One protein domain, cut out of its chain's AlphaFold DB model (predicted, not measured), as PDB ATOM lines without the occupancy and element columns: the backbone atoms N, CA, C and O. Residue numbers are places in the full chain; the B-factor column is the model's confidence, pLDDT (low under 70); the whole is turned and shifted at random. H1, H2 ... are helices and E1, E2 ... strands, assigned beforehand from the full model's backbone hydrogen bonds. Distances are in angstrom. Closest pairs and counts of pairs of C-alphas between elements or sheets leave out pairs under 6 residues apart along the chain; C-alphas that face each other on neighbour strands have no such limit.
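This is residues 135 to 210 of the 267 residues of an uncharacterized protein of Heimdallarchaeota archaeon (strain LC_2) (UniProt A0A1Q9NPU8). With little regular structure, the chain is wound in stacked turns like a short solenoid; E1, E2 and residues 201 to 202 lie side by side on one wall, and H1 is on the wall across from them. The printed part has 76 residues, with named elements in the order E1, E2, H1; E1 and E2 form a parallel sheet. The class is mixed, with 13 residues in named elements. It is compact, radius of gyration of the C-alphas 11.7 A, and only just elongated, spanning 33 by 22 by 18 A.

E1, residues 148 to 152, and E2, residues 172 to 174, are parallel neighbours at 17 degrees. N 149 and O 172 are within hydrogen-bond range at 3.0 A, as are N 174 and O 149 at 2.9 A. Residues 173 to 174 of E2 pair, parallel, with residues 201 to 202. H1, residues 182 to 186, is apart from E1; 0 of 1 O i to N i+4 pairs is within range, but 2 of 2 O i to N i+3 pairs are.

E1 spans 12.6 A from C-alpha 148 at (21.121, 92.585, -75.561), E2 6.4 A, and H1 7.5 A to C-alpha 186 at (14.745, 107.135, -74.905).

The farthest C-alphas, of Asn 145 and Ile 210, are 33.9 A apart. The printed part has no cut. The link E1 to E2 is long. pLDDT is under 70 at residues 188, 190 to 194 and 209 to 210.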
ATOM      1  N   GLU A 135      21.297 106.478 -61.361       86.50
ATOM      2  CA  GLU A 135      21.569 107.221 -62.587       86.50
ATOM      3  C   GLU A 135      22.507 106.425 -63.502       86.50
ATOM      4  O   GLU A 135      23.523 105.895 -63.051       86.50
ATOM      5  N   ILE A 136      22.177 106.363 -64.797       88.12
ATOM      6  CA  ILE A 136      23.088 105.865 -65.836       88.12
ATOM      7  C   ILE A 136      23.962 107.036 -66.313       88.12
ATOM      8  O   ILE A 136      23.404 108.030 -66.796       88.12
ATOM      9  N   PRO A 137      25.303 106.958 -66.195       87.88
ATOM     10  CA  PRO A 137      26.193 108.049 -66.574       87.88
ATOM     11  C   PRO A 137      26.265 108.241 -68.094       87.88
ATOM     12  O   PRO A 137      26.094 107.309 -68.884       87.88
ATOM     13  N   GLN A 138      26.569 109.475 -68.499       88.50
ATOM     14  CA  GLN A 138      26.711 109.856 -69.902       88.50
ATOM     15  C   GLN A 138      27.787 109.011 -70.595       88.50
ATOM     16  O   GLN A 138      28.914 108.915 -70.110       88.50
ATOM     17  N   GLY A 139      27.451 108.434 -71.748       88.50
ATOM     18  CA  GLY A 139      28.379 107.633 -72.543       88.50
ATOM     19  C   GLY A 139      28.765 106.256 -71.980       88.50
ATOM     20  O   GLY A 139      29.679 105.663 -72.549       88.50
ATOM     21  N   LEU A 140      28.092 105.721 -70.947       92.31
ATOM     22  CA  LEU A 140      28.377 104.380 -70.392       92.31
ATOM     23  C   LEU A 140      28.500 103.284 -71.464       92.31
ATOM     24  O   LEU A 140      29.379 102.426 -71.411       92.31
ATOM     25  N   PHE A 141      27.603 103.337 -72.446       91.88
ATOM     26  CA  PHE A 141      27.482 102.375 -73.534       91.88
ATOM     27  C   PHE A 141      28.041 102.916 -74.861       91.88
ATOM     28  O   PHE A 141      27.715 102.399 -75.931       91.88
ATOM     29  N   ARG A 142      28.879 103.964 -74.813       90.06
ATOM     30  CA  ARG A 142      29.461 104.603 -76.001       90.06
ATOM     31  C   ARG A 142      30.262 103.597 -76.822       90.06
ATOM     32  O   ARG A 142      31.216 103.003 -76.319       90.06
ATOM     33  N   ASN A 143      29.920 103.501 -78.104       89.00
ATOM     34  CA  ASN A 143      30.563 102.638 -79.102       89.00
ATOM     35  C   ASN A 143      30.463 101.127 -78.802       89.00
ATOM     36  O   ASN A 143      31.258 100.357 -79.334       89.00
ATOM     37  N   LEU A 144      29.506 100.687 -77.973       91.31
ATOM     38  CA  LEU A 144      29.281  99.260 -77.721       91.31
ATOM     39  C   LEU A 144      28.350  98.644 -78.774       91.31
ATOM     40  O   LEU A 144      27.273  99.173 -79.051       91.31
ATOM     41  N   ASN A 145      28.722  97.479 -79.306       91.12
ATOM     42  CA  ASN A 145      27.900  96.730 -80.260       91.12
ATOM     43  C   ASN A 145      27.076  95.637 -79.551       91.12
ATOM     44  O   ASN A 145      27.399  94.449 -79.621       91.12
ATOM     45  N   LEU A 146      26.032  96.056 -78.830       92.62
ATOM     46  CA  LEU A 146      25.211  95.177 -77.993       92.62
ATOM     47  C   LEU A 146      24.066  94.512 -78.770       92.62
ATOM     48  O   LEU A 146      23.242  95.171 -79.399       92.62
ATOM     49  N   THR A 147      23.933  93.196 -78.627       93.50
ATOM     50  CA  THR A 147      22.754  92.438 -79.070       93.50
ATOM     51  C   THR A 147      21.680  92.346 -77.983       93.50
ATOM     52  O   THR A 147      20.515  92.093 -78.306       93.50
ATOM     53  N   ARG A 148      22.037  92.567 -76.711       94.50
ATOM     54  CA  ARG A 148      21.121  92.585 -75.561       94.50
ATOM     55  C   ARG A 148      21.558  93.621 -74.527       94.50
ATOM     56  O   ARG A 148      22.735  93.672 -74.172       94.50
ATOM     57  N   LEU A 149      20.603  94.401 -74.031       94.81
ATOM     58  CA  LEU A 149      20.790  95.273 -72.878       94.81
ATOM     59  C   LEU A 149      19.562  95.176 -71.979       94.81
ATOM     60  O   LEU A 149      18.488  95.640 -72.359       94.81
ATOM     61  N   ASP A 150      19.754  94.621 -70.792       95.06
ATOM     62  CA  ASP A 150      18.713  94.485 -69.785       95.06
ATOM     63  C   ASP A 150      19.129  95.273 -68.537       95.06
ATOM     64  O   ASP A 150      20.226  95.089 -68.009       95.06
ATOM     65  N   ILE A 151      18.267  96.180 -68.081       92.75
ATOM     66  CA  ILE A 151      18.464  97.033 -66.907       92.75
ATOM     67  C   ILE A 151      17.171  96.972 -66.080       92.75
ATOM     68  O   ILE A 151      16.285  97.815 -66.209       92.75
ATOM     69  N   LEU A 152      17.043  95.936 -65.257       92.81
ATOM     70  CA  LEU A 152      15.832  95.566 -64.521       92.81
ATOM     71  C   LEU A 152      15.913  96.021 -63.057       92.81
ATOM     72  O   LEU A 152      16.934  95.835 -62.399       92.81
ATOM     73  N   GLY A 153      14.849  96.609 -62.509       91.00
ATOM     74  CA  GLY A 153      14.714  96.803 -61.051       91.00
ATOM     75  C   GLY A 153      15.731  97.752 -60.391       91.00
ATOM     76  O   GLY A 153      15.735  97.905 -59.170       91.00
ATOM     77  N   CYS A 154      16.574  98.434 -61.174       90.75
ATOM     78  CA  CYS A 154      17.764  99.151 -60.699       90.75
ATOM     79  C   CYS A 154      17.483 100.466 -59.945       90.75
ATOM     80  O   CYS A 154      18.406 101.184 -59.570       90.75
ATOM     81  N   GLN A 155      16.209 100.812 -59.722       88.56
ATOM     82  CA  GLN A 155      15.762 102.055 -59.074       88.56
ATOM     83  C   GLN A 155      16.166 103.357 -59.798       88.56
ATOM     84  O   GLN A 155      16.063 104.443 -59.208       88.56
ATOM     85  N   ILE A 156      16.568 103.265 -61.070       88.00
ATOM     86  CA  ILE A 156      17.041 104.396 -61.873       88.00
ATOM     87  C   ILE A 156      15.930 105.436 -61.977       88.00
ATOM     88  O   ILE A 156      14.818 105.119 -62.392       88.00
ATOM     89  N   HIS A 157      16.232 106.677 -61.605       85.69
ATOM     90  CA  HIS A 157      15.301 107.812 -61.665       85.69
ATOM     91  C   HIS A 157      15.886 109.024 -62.401       85.69
ATOM     92  O   HIS A 157      15.203 110.035 -62.566       85.69
ATOM     93  N   ARG A 158      17.136 108.920 -62.861       80.56
ATOM     94  CA  ARG A 158      17.802 109.886 -63.734       80.56
ATOM     95  C   ARG A 158      18.515 109.156 -64.864       80.56
ATOM     96  O   ARG A 158      19.036 108.060 -64.677       80.56
ATOM     97  N   MET A 159      18.550 109.775 -66.031       78.50
ATOM     98  CA  MET A 159      19.280 109.283 -67.189       78.50
ATOM     99  C   MET A 159      20.029 110.458 -67.802       78.50
ATOM    100  O   MET A 159      19.445 111.526 -67.988       78.50
ATOM    101  N   ALA A 160      21.316 110.277 -68.085       77.44
ATOM    102  CA  ALA A 160      22.066 111.269 -68.834       77.44
ATOM    103  C   ALA A 160      21.538 111.361 -70.274       77.44
ATOM    104  O   ALA A 160      21.275 110.341 -70.912       77.44
ATOM    105  N   THR A 161      21.451 112.579 -70.810       70.69
ATOM    106  CA  THR A 161      21.257 112.782 -72.247       70.69
ATOM    107  C   THR A 161      22.437 112.157 -72.990       70.69
ATOM    108  O   THR A 161      23.590 112.525 -72.764       70.69
ATOM    109  N   ASN A 162      22.146 111.191 -73.866       76.06
ATOM    110  CA  ASN A 162      23.120 110.271 -74.466       76.06
ATOM    111  C   ASN A 162      23.898 109.370 -73.469       76.06
ATOM    112  O   ASN A 162      25.025 109.674 -73.064       76.06
ATOM    113  N   PHE A 163      23.369 108.177 -73.168       76.75
ATOM    114  CA  PHE A 163      24.140 107.109 -72.510       76.75
ATOM    115  C   PHE A 163      25.065 106.335 -73.474       76.75
ATOM    116  O   PHE A 163      25.836 105.493 -73.024       76.75
ATOM    117  N   GLY A 164      25.039 106.619 -74.783       76.38
ATOM    118  CA  GLY A 164      26.067 106.191 -75.744       76.38
ATOM    119  C   GLY A 164      25.692 105.099 -76.752       76.38
ATOM    120  O   GLY A 164      26.534 104.773 -77.589       76.38
ATOM    121  N   ILE A 165      24.478 104.536 -76.725       77.88
ATOM    122  CA  ILE A 165      24.100 103.480 -77.685       77.88
ATOM    123  C   ILE A 165      23.833 104.089 -79.061       77.88
ATOM    124  O   ILE A 165      22.860 104.820 -79.249       77.88
ATOM    125  N   LEU A 166      24.681 103.734 -80.026       79.19
ATOM    126  CA  LEU A 166      24.637 104.206 -81.405       79.19
ATOM    127  C   LEU A 166      24.901 103.040 -82.366       79.19
ATOM    128  O   LEU A 166      25.756 102.199 -82.100       79.19
ATOM    129  N   ASN A 167      24.204 103.028 -83.505       75.62
ATOM    130  CA  ASN A 167      24.467 102.150 -84.653       75.62
ATOM    131  C   ASN A 167      24.503 100.639 -84.346       75.62
ATOM    132  O   ASN A 167      25.261  99.893 -84.963       75.62
ATOM    133  N   THR A 168      23.670 100.172 -83.412       79.38
ATOM    134  CA  THR A 168      23.630  98.757 -83.007       79.38
ATOM    135  C   THR A 168      22.276  98.082 -83.269       79.38
ATOM    136  O   THR A 168      21.242  98.737 -83.407       79.38
ATOM    137  N   ASN A 169      22.272  96.749 -83.338       85.62
ATOM    138  CA  ASN A 169      21.080  95.928 -83.548       85.62
ATOM    139  C   ASN A 169      20.741  95.158 -82.263       85.62
ATOM    140  O   ASN A 169      21.082  93.981 -82.118       85.62
ATOM    141  N   ILE A 170      20.035  95.814 -81.344       88.94
ATOM    142  CA  ILE A 170      19.595  95.211 -80.087       88.94
ATOM    143  C   ILE A 170      18.396  94.289 -80.355       88.94
ATOM    144  O   ILE A 170      17.318  94.709 -80.783       88.94
ATOM    145  N   ASN A 171      18.569  92.998 -80.080       91.19
ATOM    146  CA  ASN A 171      17.499  92.007 -80.152       91.19
ATOM    147  C   ASN A 171      16.535  92.131 -78.961       91.19
ATOM    148  O   ASN A 171      15.332  91.951 -79.150       91.19
ATOM    149  N   ASN A 172      17.058  92.436 -77.768       90.38
ATOM    150  CA  ASN A 172      16.287  92.635 -76.540       90.38
ATOM    151  C   ASN A 172      16.798  93.856 -75.766       90.38
ATOM    152  O   ASN A 172      17.968  93.890 -75.384       90.38
ATOM    153  N   PHE A 173      15.921  94.836 -75.567       91.81
ATOM    154  CA  PHE A 173      16.134  95.987 -74.697       91.81
ATOM    155  C   PHE A 173      15.122  95.918 -73.555       91.81
ATOM    156  O   PHE A 173      13.921  96.067 -73.795       91.81
ATOM    157  N   ASP A 174      15.592  95.684 -72.335       92.88
ATOM    158  CA  ASP A 174      14.766  95.701 -71.131       92.88
ATOM    159  C   ASP A 174      15.182  96.858 -70.218       92.88
ATOM    160  O   ASP A 174      16.359  97.033 -69.919       92.88
ATOM    161  N   PHE A 175      14.215  97.657 -69.781       91.44
ATOM    162  CA  PHE A 175      14.392  98.730 -68.804       91.44
ATOM    163  C   PHE A 175      13.279  98.708 -67.738       91.44
ATOM    164  O   PHE A 175      12.971  99.731 -67.116       91.44
ATOM    165  N   SER A 176      12.589  97.577 -67.573       91.31
ATOM    166  CA  SER A 176      11.429  97.464 -66.682       91.31
ATOM    167  C   SER A 176      11.782  97.602 -65.191       91.31
ATOM    168  O   SER A 176      12.941  97.555 -64.779       91.31
ATOM    169  N   GLU A 177      10.766  97.876 -64.370       91.62
ATOM    170  CA  GLU A 177      10.872  97.985 -62.899       91.62
ATOM    171  C   GLU A 177      11.782  99.119 -62.362       91.62
ATOM    172  O   GLU A 177      12.186  99.131 -61.198       91.62
ATOM    173  N   ASN A 178      12.074 100.128 -63.188       91.56
ATOM    174  CA  ASN A 178      12.807 101.332 -62.783       91.56
ATOM    175  C   ASN A 178      11.874 102.469 -62.308       91.56
ATOM    176  O   ASN A 178      10.670 102.305 -62.102       91.56
ATOM    177  N   ARG A 179      12.444 103.655 -62.064       88.94
ATOM    178  CA  ARG A 179      11.754 104.859 -61.561       88.94
ATOM    179  C   ARG A 179      11.855 106.039 -62.535       88.94
ATOM    180  O   ARG A 179      11.773 107.191 -62.110       88.94
ATOM    181  N   LEU A 180      12.032 105.773 -63.829       83.62
ATOM    182  CA  LEU A 180      12.010 106.797 -64.874       83.62
ATOM    183  C   LEU A 180      10.595 106.996 -65.419       83.62
ATOM    184  O   LEU A 180       9.773 106.084 -65.426       83.62
ATOM    185  N   ALA A 181      10.318 108.189 -65.940       80.94
ATOM    186  CA  ALA A 181       9.211 108.351 -66.873       80.94
ATOM    187  C   ALA A 181       9.624 107.749 -68.225       80.94
ATOM    188  O   ALA A 181      10.692 108.080 -68.734       80.94
ATOM    189  N   ILE A 182       8.769 106.913 -68.824       74.69
ATOM    190  CA  ILE A 182       9.052 106.180 -70.075       74.69
ATOM    191  C   ILE A 182       9.718 107.022 -71.186       74.69
ATOM    192  O   ILE A 182      10.681 106.528 -71.768       74.69
ATOM    193  N   PRO A 183       9.293 108.269 -71.489       74.44
ATOM    194  CA  PRO A 183       9.953 109.078 -72.517       74.44
ATOM    195  C   PRO A 183      11.448 109.310 -72.251       74.44
ATOM    196  O   PRO A 183      12.245 109.239 -73.180       74.44
ATOM    197  N   LEU A 184      11.831 109.490 -70.981       77.25
ATOM    198  CA  LEU A 184      13.211 109.767 -70.570       77.25
ATOM    199  C   LEU A 184      14.144 108.565 -70.770       77.25
ATOM    200  O   LEU A 184      15.349 108.759 -70.849       77.25
ATOM    201  N   ILE A 185      13.608 107.342 -70.882       78.69
ATOM    202  CA  ILE A 185      14.390 106.134 -71.209       78.69
ATOM    203  C   ILE A 185      14.991 106.254 -72.621       78.69
ATOM    204  O   ILE A 185      16.060 105.712 -72.894       78.69
ATOM    205  N   PHE A 186      14.313 106.976 -73.520       75.38
ATOM    206  CA  PHE A 186      14.745 107.135 -74.905       75.38
ATOM    207  C   PHE A 186      15.620 108.376 -75.147       75.38
ATOM    208  O   PHE A 186      16.379 108.378 -76.113       75.38
ATOM    209  N   ASP A 187      15.617 109.365 -74.244       72.00
ATOM    210  CA  ASP A 187      16.519 110.538 -74.287       72.00
ATOM    211  C   ASP A 187      18.016 110.154 -74.146       72.00
ATOM    212  O   ASP A 187      18.921 110.953 -74.410       72.00
ATOM    213  N   GLY A 188      18.290 108.914 -73.728       64.38
ATOM    214  CA  GLY A 188      19.623 108.320 -73.674       64.38
ATOM    215  C   GLY A 188      20.153 107.765 -75.007       64.38
ATOM    216  O   GLY A 188      21.360 107.536 -75.107       64.38
ATOM    217  N   PHE A 189      19.317 107.597 -76.038       72.44
ATOM    218  CA  PHE A 189      19.780 107.334 -77.406       72.44
ATOM    219  C   PHE A 189      20.055 108.667 -78.109       72.44
ATOM    220  O   PHE A 189      19.244 109.589 -78.028       72.44
ATOM    221  N   GLN A 190      21.188 108.790 -78.805       62.72
ATOM    222  CA  GLN A 190      21.504 110.008 -79.554       62.72
ATOM    223  C   GLN A 190      21.178 109.871 -81.042       62.72
ATOM    224  O   GLN A 190      21.372 108.813 -81.630       62.72
ATOM    225  N   ASP A 191      20.798 111.007 -81.626       55.97
ATOM    226  CA  ASP A 191      20.735 111.291 -83.062       55.97
ATOM    227  C   ASP A 191      19.644 110.562 -83.880       55.97
ATOM    228  O   ASP A 191      19.459 109.346 -83.812       55.97
ATOM    229  N   GLU A 192      18.952 111.334 -84.724       50.06
ATOM    230  CA  GLU A 192      18.034 110.828 -85.749       50.06
ATOM    231  C   GLU A 192      18.772 110.099 -86.884       50.06
ATOM    232  O   GLU A 192      18.153 109.307 -87.595       50.06
ATOM    233  N   SER A 193      20.082 110.337 -87.034       52.03
ATOM    234  CA  SER A 193      20.955 109.597 -87.955       52.03
ATOM    235  C   SER A 193      21.353 108.205 -87.441       52.03
ATOM    236  O   SER A 193      21.827 107.376 -88.223       52.03
ATOM    237  N   SER A 194      21.161 107.916 -86.145       63.75
ATOM    238  CA  SER A 194      21.604 106.650 -85.566       63.75
ATOM    239  C   SER A 194      20.807 105.473 -86.137       63.75
ATOM    240  O   SER A 194      19.582 105.393 -86.060       63.75
ATOM    241  N   SER A 195      21.523 104.497 -86.692       71.81
ATOM    242  CA  SER A 195      20.926 103.297 -87.298       71.81
ATOM    243  C   SER A 195      20.504 102.239 -86.268       71.81
ATOM    244  O   SER A 195      20.360 101.062 -86.603       71.81
ATOM    245  N   THR A 196      20.314 102.645 -85.007       80.69
ATOM    246  CA  THR A 196      20.007 101.756 -83.886       80.69
ATOM    247  C   THR A 196      18.641 101.098 -84.080       80.69
ATOM    248  O   THR A 196      17.612 101.770 -84.155       80.69
ATOM    249  N   LYS A 197      18.612  99.763 -84.132       84.00
ATOM    250  CA  LYS A 197      17.383  98.970 -84.273       84.00
ATOM    251  C   LYS A 197      17.155  98.154 -83.013       84.00
ATOM    252  O   LYS A 197      18.013  97.366 -82.630       84.00
ATOM    253  N   ILE A 198      15.978  98.307 -82.412       85.81
ATOM    254  CA  ILE A 198      15.536  97.521 -81.258       85.81
ATOM    255  C   ILE A 198      14.409  96.596 -81.724       85.81
ATOM    256  O   ILE A 198      13.374  97.074 -82.184       85.81
ATOM    257  N   LYS A 199      14.606  95.273 -81.650       87.81
ATOM    258  CA  LYS A 199      13.590  94.291 -82.091       87.81
ATOM    259  C   LYS A 199      12.519  94.020 -81.038       87.81
ATOM    260  O   LYS A 199      11.372  93.758 -81.392       87.81
ATOM    261  N   ARG A 200      12.896  94.029 -79.757       85.62
ATOM    262  CA  ARG A 200      12.002  93.830 -78.610       85.62
ATOM    263  C   ARG A 200      12.352  94.838 -77.529       85.62
ATOM    264  O   ARG A 200      13.524  94.984 -77.191       85.62
ATOM    265  N   THR A 201      11.323  95.488 -77.003       88.31
ATOM    266  CA  THR A 201      11.414  96.515 -75.966       88.31
ATOM    267  C   THR A 201      10.521  96.111 -74.806       88.31
ATOM    268  O   THR A 201       9.318  95.937 -74.999       88.31
ATOM    269  N   ASN A 202      11.090  96.019 -73.610       88.25
ATOM    270  CA  ASN A 202      10.354  95.910 -72.362       88.25
ATOM    271  C   ASN A 202      10.662  97.128 -71.471       88.25
ATOM    272  O   ASN A 202      11.819  97.448 -71.232       88.25
ATOM    273  N   ILE A 203       9.623  97.823 -71.002       88.12
ATOM    274  CA  ILE A 203       9.716  99.027 -70.159       88.12
ATOM    275  C   ILE A 203       8.575  99.124 -69.120       88.12
ATOM    276  O   ILE A 203       8.304 100.215 -68.611       88.12
ATOM    277  N   TRP A 204       7.866  98.026 -68.800       85.31
ATOM    278  CA  TRP A 204       6.747  98.064 -67.834       85.31
ATOM    279  C   TRP A 204       7.220  98.318 -66.385       85.31
ATOM    280  O   TRP A 204       8.411  98.289 -66.088       85.31
ATOM    281  N   ASN A 205       6.286  98.665 -65.487       83.00
ATOM    282  CA  ASN A 205       6.548  99.040 -64.080       83.00
ATOM    283  C   ASN A 205       7.606 100.155 -63.881       83.00
ATOM    284  O   ASN A 205       8.189 100.299 -62.810       83.00
ATOM    285  N   ASN A 206       7.813 101.002 -64.894       83.62
ATOM    286  CA  ASN A 206       8.540 102.257 -64.741       83.62
ATOM    287  C   ASN A 206       7.680 103.265 -63.969       83.62
ATOM    288  O   ASN A 206       6.819 103.940 -64.534       83.62
ATOM    289  N   SER A 207       7.899 103.320 -62.656       79.19
ATOM    290  CA  SER A 207       7.090 104.092 -61.713       79.19
ATOM    291  C   SER A 207       7.917 105.235 -61.120       79.19
ATOM    292  O   SER A 207       8.592 105.028 -60.103       79.19
ATOM    293  N   PRO A 208       7.898 106.448 -61.711       73.00
ATOM    294  CA  PRO A 208       8.620 107.591 -61.169       73.00
ATOM    295  C   PRO A 208       8.045 107.985 -59.807       73.00
ATOM    296  O   PRO A 208       7.048 108.699 -59.693       73.00
ATOM    297  N   LYS A 209       8.702 107.507 -58.744       64.88
ATOM    298  CA  LYS A 209       8.418 107.906 -57.367       64.88
ATOM    299  C   LYS A 209       8.865 109.352 -57.193       64.88
ATOM    300  O   LYS A 209      10.010 109.606 -56.825       64.88
ATOM    301  N   ILE A 210       7.950 110.289 -57.449       51.81
ATOM    302  CA  ILE A 210       8.118 111.698 -57.090       51.81
ATOM    303  C   ILE A 210       8.441 111.736 -55.595       51.81
ATOM    304  O   ILE A 210       7.573 111.474 -54.757       51.81
TER     305      ILE A 210